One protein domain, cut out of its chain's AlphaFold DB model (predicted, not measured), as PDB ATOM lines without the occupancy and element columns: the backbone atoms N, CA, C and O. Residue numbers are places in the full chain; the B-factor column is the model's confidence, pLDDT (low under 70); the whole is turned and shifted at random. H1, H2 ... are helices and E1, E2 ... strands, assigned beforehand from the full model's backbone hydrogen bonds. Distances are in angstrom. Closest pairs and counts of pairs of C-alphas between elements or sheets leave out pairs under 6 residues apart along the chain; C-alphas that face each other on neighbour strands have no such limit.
ATOM      1  N   SER A  72     166.026 203.691 187.209       78.69
ATOM      2  CA  SER A  72     164.911 202.912 187.770       78.69
ATOM      3  C   SER A  72     164.296 203.558 189.018       78.69
ATOM      4  O   SER A  72     163.102 203.408 189.269       78.69
ATOM      5  N   VAL A  73     165.067 204.349 189.766       79.50
ATOM      6  CA  VAL A  73     164.555 205.117 190.908       79.50
ATOM      7  C   VAL A  73     163.628 206.246 190.540       79.50
ATOM      8  O   VAL A  73     162.651 206.468 191.251       79.50
ATOM      9  N   ASP A  74     163.866 206.914 189.420       81.94
ATOM     10  CA  ASP A  74     162.952 207.953 188.953       81.94
ATOM     11  C   ASP A  74     161.584 207.351 188.609       81.94
ATOM     12  O   ASP A  74     160.551 207.973 188.845       81.94
ATOM     13  N   ILE A  75     161.574 206.096 188.147       84.62
ATOM     14  CA  ILE A  75     160.354 205.330 187.881       84.62
ATOM     15  C   ILE A  75     159.643 204.982 189.195       84.62
ATOM     16  O   ILE A  75     158.455 205.274 189.346       84.62
ATOM     17  N   VAL A  76     160.341 204.393 190.176       84.06
ATOM     18  CA  VAL A  76     159.690 203.979 191.436       84.06
ATOM     19  C   VAL A  76     159.303 205.153 192.343       84.06
ATOM     20  O   VAL A  76     158.391 205.003 193.151       84.06
ATOM     21  N   ARG A  77     159.899 206.341 192.174       83.19
ATOM     22  CA  ARG A  77     159.478 207.588 192.848       83.19
ATOM     23  C   ARG A  77     158.056 208.020 192.504       83.19
ATOM     24  O   ARG A  77     157.418 208.696 193.305       83.19
ATOM     25  N   ALA A  78     157.551 207.645 191.330       84.50
ATOM     26  CA  ALA A  78     156.173 207.935 190.948       84.50
ATOM     27  C   ALA A  78     155.151 207.107 191.749       84.50
ATOM     28  O   ALA A  78     153.960 207.423 191.746       84.50
ATOM     29  N   VAL A  79     155.594 206.042 192.427       85.88
ATOM     30  CA  VAL A  79     154.731 205.161 193.210       85.88
ATOM     31  C   VAL A  79     154.515 205.748 194.611       85.88
ATOM     32  O   VAL A  79     155.473 205.947 195.361       85.88
ATOM     33  N   PRO A  80     153.259 205.978 195.030       85.94
ATOM     34  CA  PRO A  80     152.971 206.489 196.364       85.94
ATOM     35  C   PRO A  80     153.472 205.555 197.473       85.94
ATOM     36  O   PRO A  80     153.266 204.341 197.435       85.94
ATOM     37  N   GLY A  81     154.074 206.139 198.511       84.69
ATOM     38  CA  GLY A  81     154.586 205.389 199.660       84.69
ATOM     39  C   GLY A  81     155.951 204.743 199.430       84.69
ATOM     40  O   GLY A  81     156.384 203.967 200.280       84.69
ATOM     41  N   ILE A  82     156.626 205.069 198.327       84.50
ATOM     42  CA  ILE A  82     158.033 204.753 198.091       84.50
ATOM     43  C   ILE A  82     158.813 206.066 198.081       84.50
ATOM     44  O   ILE A  82     158.477 206.993 197.348       84.50
ATOM     45  N   SER A  83     159.852 206.153 198.906       83.38
ATOM     46  CA  SER A  83     160.833 207.234 198.832       83.38
ATOM     47  C   SER A  83     162.134 206.637 198.343       83.38
ATOM     48  O   SER A  83     162.614 205.669 198.918       83.38
ATOM     49  N   ALA A  84     162.700 207.199 197.288       79.81
ATOM     50  CA  ALA A  84     163.930 206.701 196.705       79.81
ATOM     51  C   ALA A  84     164.886 207.861 196.452       79.81
ATOM     52  O   ALA A  84     164.445 208.929 196.026       79.81
ATOM     53  N   GLU A  85     166.173 207.656 196.699       79.38
ATOM     54  CA  GLU A  85     167.227 208.627 196.415       79.38
ATOM     55  C   GLU A  85     168.326 207.974 195.565       79.38
ATOM     56  O   GLU A  85     168.885 206.959 195.990       79.38
ATOM     57  N   PRO A  86     168.657 208.511 194.377       73.25
ATOM     58  CA  PRO A  86     169.750 208.021 193.561       73.25
ATOM     59  C   PRO A  86     171.070 208.434 194.210       73.25
ATOM     60  O   PRO A  86     171.513 209.572 194.084       73.25
ATOM     61  N   SER A  87     171.716 207.508 194.916       70.12
ATOM     62  CA  SER A  87     172.986 207.766 195.610       70.12
ATOM     63  C   SER A  87     174.237 207.242 194.884       70.12
ATOM     64  O   SER A  87     175.342 207.522 195.338       70.12
ATOM     65  N   GLY A  88     174.107 206.545 193.747       64.00
ATOM     66  CA  GLY A  88     175.245 205.958 193.017       64.00
ATOM     67  C   GLY A  88     175.149 206.027 191.486       64.00
ATOM     68  O   GLY A  88     175.778 205.240 190.783       64.00
ATOM     69  N   GLY A  89     174.404 207.000 190.952       65.06
ATOM     70  CA  GLY A  89     174.263 207.219 189.506       65.06
ATOM     71  C   GLY A  89     173.197 206.334 188.851       65.06
ATOM     72  O   GLY A  89     172.330 205.786 189.524       65.06
ATOM     73  N   GLN A  90     173.230 206.214 187.517       60.47
ATOM     74  CA  GLN A  90     172.182 205.498 186.766       60.47
ATOM     75  C   GLN A  90     172.163 203.984 187.030       60.47
ATOM     76  O   GLN A  90     171.101 203.374 186.924       60.47
ATOM     77  N   GLY A  91     173.314 203.403 187.388       53.06
ATOM     78  CA  GLY A  91     173.541 201.958 187.461       53.06
ATOM     79  C   GLY A  91     173.960 201.433 188.833       53.06
ATOM     80  O   GLY A  91     174.708 200.473 188.878       53.06
ATOM     81  N   GLY A  92     173.563 202.039 189.954       52.22
ATOM     82  CA  GLY A  92     173.817 201.418 191.261       52.22
ATOM     83  C   GLY A  92     173.658 202.346 192.456       52.22
ATOM     84  O   GLY A  92     173.706 203.558 192.312       52.22
ATOM     85  N   GLY A  93     173.457 201.775 193.647       56.22
ATOM     86  CA  GLY A  93     173.477 202.494 194.920       56.22
ATOM     87  C   GLY A  93     172.306 203.441 195.093       56.22
ATOM     88  O   GLY A  93     172.515 204.645 195.172       56.22
ATOM     89  N   GLN A  94     171.078 202.936 195.146       69.62
ATOM     90  CA  GLN A  94     169.921 203.802 195.383       69.62
ATOM     91  C   GLN A  94     169.358 203.556 196.771       69.62
ATOM     92  O   GLN A  94     169.246 202.423 197.209       69.62
ATOM     93  N   ASN A  95     169.026 204.601 197.505       74.88
ATOM     94  CA  ASN A  95     168.505 204.447 198.849       74.88
ATOM     95  C   ASN A  95     166.978 204.458 198.786       74.88
ATOM     96  O   ASN A  95     166.374 205.498 198.534       74.88
ATOM     97  N   LEU A  96     166.371 203.286 198.941       78.50
ATOM     98  CA  LEU A  96     164.930 203.085 198.839       78.50
ATOM     99  C   LEU A  96     164.321 202.962 200.234       78.50
ATOM    100  O   LEU A  96     164.921 202.378 201.128       78.50
ATOM    101  N   TYR A  97     163.103 203.452 200.406       82.25
ATOM    102  CA  TYR A  97     162.322 203.328 201.626       82.25
ATOM    103  C   TYR A  97     160.880 203.018 201.265       82.25
ATOM    104  O   TYR A  97     160.240 203.748 200.505       82.25
ATOM    105  N   VAL A  98     160.354 201.950 201.852       82.69
ATOM    106  CA  VAL A  98     158.981 201.503 201.626       82.69
ATOM    107  C   VAL A  98     158.149 201.874 202.841       82.69
ATOM    108  O   VAL A  98     158.421 201.417 203.948       82.69
ATOM    109  N   ARG A  99     157.134 202.715 202.640       86.75
ATOM    110  CA  ARG A  99     156.105 203.080 203.632       86.75
ATOM    111  C   ARG A  99     156.660 203.477 205.012       86.75
ATOM    112  O   ARG A  99     156.036 203.199 206.031       86.75
ATOM    113  N   GLY A 100     157.821 204.139 205.040       81.88
ATOM    114  CA  GLY A 100     158.460 204.637 206.265       81.88
ATOM    115  C   GLY A 100     159.224 203.589 207.084       81.88
ATOM    116  O   GLY A 100     159.610 203.881 208.214       81.88
ATOM    117  N   LEU A 101     159.450 202.386 206.548       83.62
ATOM    118  CA  LEU A 101     160.260 201.369 207.218       83.62
ATOM    119  C   LEU A 101     161.747 201.783 207.251       83.62
ATOM    120  O   LEU A 101     162.267 202.246 206.235       83.62
ATOM    121  N   PRO A 102     162.443 201.617 208.397       71.44
ATOM    122  CA  PRO A 102     163.820 202.087 208.578       71.44
ATOM    123  C   PRO A 102     164.886 201.156 207.980       71.44
ATOM    124  O   PRO A 102     166.023 201.580 207.792       71.44
ATOM    125  N   ALA A 103     164.552 199.891 207.707       64.75
ATOM    126  CA  ALA A 103     165.459 198.944 207.061       64.75
ATOM    127  C   ALA A 103     165.470 199.189 205.543       64.75
ATOM    128  O   ALA A 103     164.407 199.360 204.947       64.75
ATOM    129  N   GLY A 104     166.668 199.233 204.943       64.88
ATOM    130  CA  GLY A 104     166.895 199.595 203.539       64.88
ATOM    131  C   GLY A 104     165.881 198.953 202.592       64.88
ATOM    132  O   GLY A 104     165.715 197.738 202.569       64.88
ATOM    133  N   GLY A 105     165.171 199.777 201.826       64.06
ATOM    134  CA  GLY A 105     163.930 199.422 201.130       64.06
ATOM    135  C   GLY A 105     164.036 198.320 200.076       64.06
ATOM    136  O   GLY A 105     163.002 197.850 199.615       64.06
ATOM    137  N   TRP A 106     165.248 197.876 199.745       69.56
ATOM    138  CA  TRP A 106     165.515 196.731 198.871       69.56
ATOM    139  C   TRP A 106     165.032 195.414 199.481       69.56
ATOM    140  O   TRP A 106     164.399 194.627 198.792       69.56
ATOM    141  N   PHE A 107     165.172 195.227 200.800       73.31
ATOM    142  CA  PHE A 107     164.719 194.002 201.478       73.31
ATOM    143  C   PHE A 107     163.213 193.726 201.329       73.31
ATOM    144  O   PHE A 107     162.761 192.605 201.558       73.31
ATOM    145  N   TYR A 108     162.426 194.747 200.984       76.75
ATOM    146  CA  TYR A 108     160.970 194.667 200.883       76.75
ATOM    147  C   TYR A 108     160.458 194.729 199.442       76.75
ATOM    148  O   TYR A 108     159.242 194.762 199.238       76.75
ATOM    149  N   MET A 109     161.348 194.780 198.449       77.12
ATOM    150  CA  MET A 109     160.980 194.951 197.048       77.12
ATOM    151  C   MET A 109     161.732 193.973 196.159       77.12
ATOM    152  O   MET A 109     162.930 193.793 196.299       77.12
ATOM    153  N   GLN A 110     161.006 193.386 195.211       80.19
ATOM    154  CA  GLN A 110     161.573 192.515 194.191       80.19
ATOM    155  C   GLN A 110     161.362 193.135 192.817       80.19
ATOM    156  O   GLN A 110     160.264 193.601 192.499       80.19
ATOM    157  N   TYR A 111     162.421 193.144 192.011       80.56
ATOM    158  CA  TYR A 111     162.339 193.535 190.611       80.56
ATOM    159  C   TYR A 111     161.953 192.324 189.771       80.56
ATOM    160  O   TYR A 111     162.679 191.331 189.746       80.56
ATOM    161  N   GLN A 112     160.829 192.444 189.063       83.69
ATOM    162  CA  GLN A 112     160.371 191.441 188.113       83.69
ATOM    163  C   GLN A 112     160.369 192.005 186.692       83.69
ATOM    164  O   GLN A 112     159.924 193.135 186.482       83.69
ATOM    165  N   GLU A 113     160.759 191.183 185.727       84.38
ATOM    166  CA  GLU A 113     160.513 191.387 184.299       84.38
ATOM    167  C   GLU A 113     159.557 190.289 183.829       84.38
ATOM    168  O   GLU A 113     159.775 189.110 184.106       84.38
ATOM    169  N   ASP A 114     158.428 190.672 183.228       83.44
ATOM    170  CA  ASP A 114     157.378 189.748 182.764       83.44
ATOM    171  C   ASP A 114     156.911 188.709 183.808       83.44
ATOM    172  O   ASP A 114     156.465 187.607 183.494       83.44
ATOM    173  N   GLY A 115     156.984 189.079 185.092       81.44
ATOM    174  CA  GLY A 115     156.601 188.233 186.225       81.44
ATOM    175  C   GLY A 115     157.727 187.358 186.783       81.44
ATOM    176  O   GLY A 115     157.563 186.799 187.870       81.44
ATOM    177  N   MET A 116     158.878 187.294 186.118       83.12
ATOM    178  CA  MET A 116     160.071 186.584 186.575       83.12
ATOM    179  C   MET A 116     160.996 187.505 187.365       83.12
ATOM    180  O   MET A 116     161.168 188.667 187.013       83.12
ATOM    181  N   THR A 117     161.599 186.987 188.433       80.19
ATOM    182  CA  THR A 117     162.500 187.762 189.292       80.19
ATOM    183  C   THR A 117     163.844 187.985 188.613       80.19
ATOM    184  O   THR A 117     164.446 187.034 188.122       80.19
ATOM    185  N   LEU A 118     164.320 189.233 188.610       77.44
ATOM    186  CA  LEU A 118     165.621 189.601 188.041       77.44
ATOM    187  C   LEU A 118     166.801 189.284 188.971       77.44
ATOM    188  O   LEU A 118     167.911 189.072 188.491       77.44
ATOM    189  N   PHE A 119     166.569 189.242 190.286       75.19
ATOM    190  CA  PHE A 119     167.599 189.001 191.301       75.19
ATOM    191  C   PHE A 119     167.213 187.839 192.207       75.19
ATOM    192  O   PHE A 119     166.089 187.771 192.694       75.19
ATOM    193  N   ASP A 120     168.158 186.939 192.455       71.19
ATOM    194  CA  ASP A 120     167.951 185.812 193.372       71.19
ATOM    195  C   ASP A 120     167.836 186.290 194.832       71.19
ATOM    196  O   ASP A 120     167.019 185.797 195.607       71.19
ATOM    197  N   GLU A 121     168.596 187.330 195.184       68.94
ATOM    198  CA  GLU A 121     168.690 187.858 196.540       68.94
ATOM    199  C   GLU A 121     168.174 189.319 196.593       68.94
ATOM    200  O   GLU A 121     168.667 190.180 195.861       68.94
ATOM    201  N   PRO A 122     167.208 189.653 197.470       59.56
ATOM    202  CA  PRO A 122     166.590 190.987 197.544       59.56
ATOM    203  C   PRO A 122     167.498 192.088 198.131       59.56
ATOM    204  O   PRO A 122     167.078 193.235 198.261       59.56
ATOM    205  N   GLN A 123     168.724 191.763 198.550       60.50
ATOM    206  CA  GLN A 123     169.594 192.662 199.327       60.50
ATOM    207  C   GLN A 123     170.714 193.331 198.522       60.50
ATOM    208  O   GLN A 123     171.589 193.979 199.106       60.50
ATOM    209  N   GLU A 124     170.693 193.201 197.197       60.53
ATOM    210  CA  GLU A 124     171.683 193.826 196.325       60.53
ATOM    211  C   GLU A 124     171.565 195.355 196.402       60.53
ATOM    212  O   GLU A 124     170.747 195.999 195.749       60.53
ATOM    213  N   SER A 125     172.405 195.949 197.251       55.03
ATOM    214  CA  SER A 125     172.462 197.397 197.492       55.03
ATOM    215  C   SER A 125     172.957 198.168 196.259       55.03
ATOM    216  O   SER A 125     172.835 199.395 196.186       55.03
ATOM    217  N   PHE A 126     173.511 197.449 195.278       57.72
ATOM    218  CA  PHE A 126     174.028 197.980 194.030       57.72
ATOM    219  C   PHE A 126     173.622 197.068 192.870       57.72
ATOM    220  O   PHE A 126     173.976 195.898 192.834       57.72
ATOM    221  N   LEU A 127     172.924 197.637 191.887       62.84
ATOM    222  CA  LEU A 127     172.710 197.034 190.572       62.84
ATOM    223  C   LEU A 127     174.046 196.976 189.813       62.84
ATOM    224  O   LEU A 127     174.284 197.806 188.946       62.84
ATOM    225  N   SER A 128     174.953 196.048 190.133       56.41
ATOM    226  CA  SER A 128     176.177 195.921 189.330       56.41
ATOM    227  C   SER A 128     175.792 195.506 187.907       56.41
ATOM    228  O   SER A 128     175.050 194.543 187.706       56.41
ATOM    229  N   ILE A 129     176.279 196.226 186.897       56.28
ATOM    230  CA  ILE A 129     175.987 195.918 185.485       56.28
ATOM    231  C   ILE A 129     176.433 194.491 185.122       56.28
ATOM    232  O   ILE A 129     175.802 193.844 184.292       56.28
ATOM    233  N   ASP A 130     177.443 193.958 185.810       58.66
ATOM    234  CA  ASP A 130     177.953 192.594 185.628       58.66
ATOM    235  C   ASP A 130     176.988 191.487 186.088       58.66
ATOM    236  O   ASP A 130     177.151 190.331 185.703       58.66
TER     237      ASP A 130
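Overview. This is residues 72 to 130 of the 137 residues of the protein "TonB-dependent receptor" of Xanthomonas oryzae pv. oryzicola (strain BLS256) (UniProt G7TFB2). What is its shape? With little regular structure, it is an antiparallel hairpin, E1 and E2, with short helices H1 near E1 and H2 near E2, and unnamed residues 109 to 130, of which 112 to 117 stick out. How large is it? The printed part has 59 residues, of mixed class, in the order H1, E1, E2, H2. It is compact: radius of gyration of the C-alphas 11.1 A, spans 29 by 25 by 21 A.

Along the chain. Where are the strands? E1, residues 82 to 86, is 13.0 A long; E2, residues 94 to 98, 12.8 A. And the helices? H1, residues 72 to 76, begins at C-alpha (164.911, 202.912, 187.770); H2, residues 105 to 108, ends at C-alpha (160.970, 194.667, 200.883).

Arrangement. How do the strands pair? N 83 and O 97 are within hydrogen-bond range, 2.9 A. And the helices? The closest C-alphas of H1 and E1, 73 and 84, are 6.0 A apart; of E2 and H2, 97 and 105, 4.3 A. H1's O i to N i+4 pair is within hydrogen-bond range; H2 is too short for one.

Size, cuts and confidence. Is it cut? The printed part has no cut. Where is pLDDT low? Under 70 are 21 residues, among them 121 to 130.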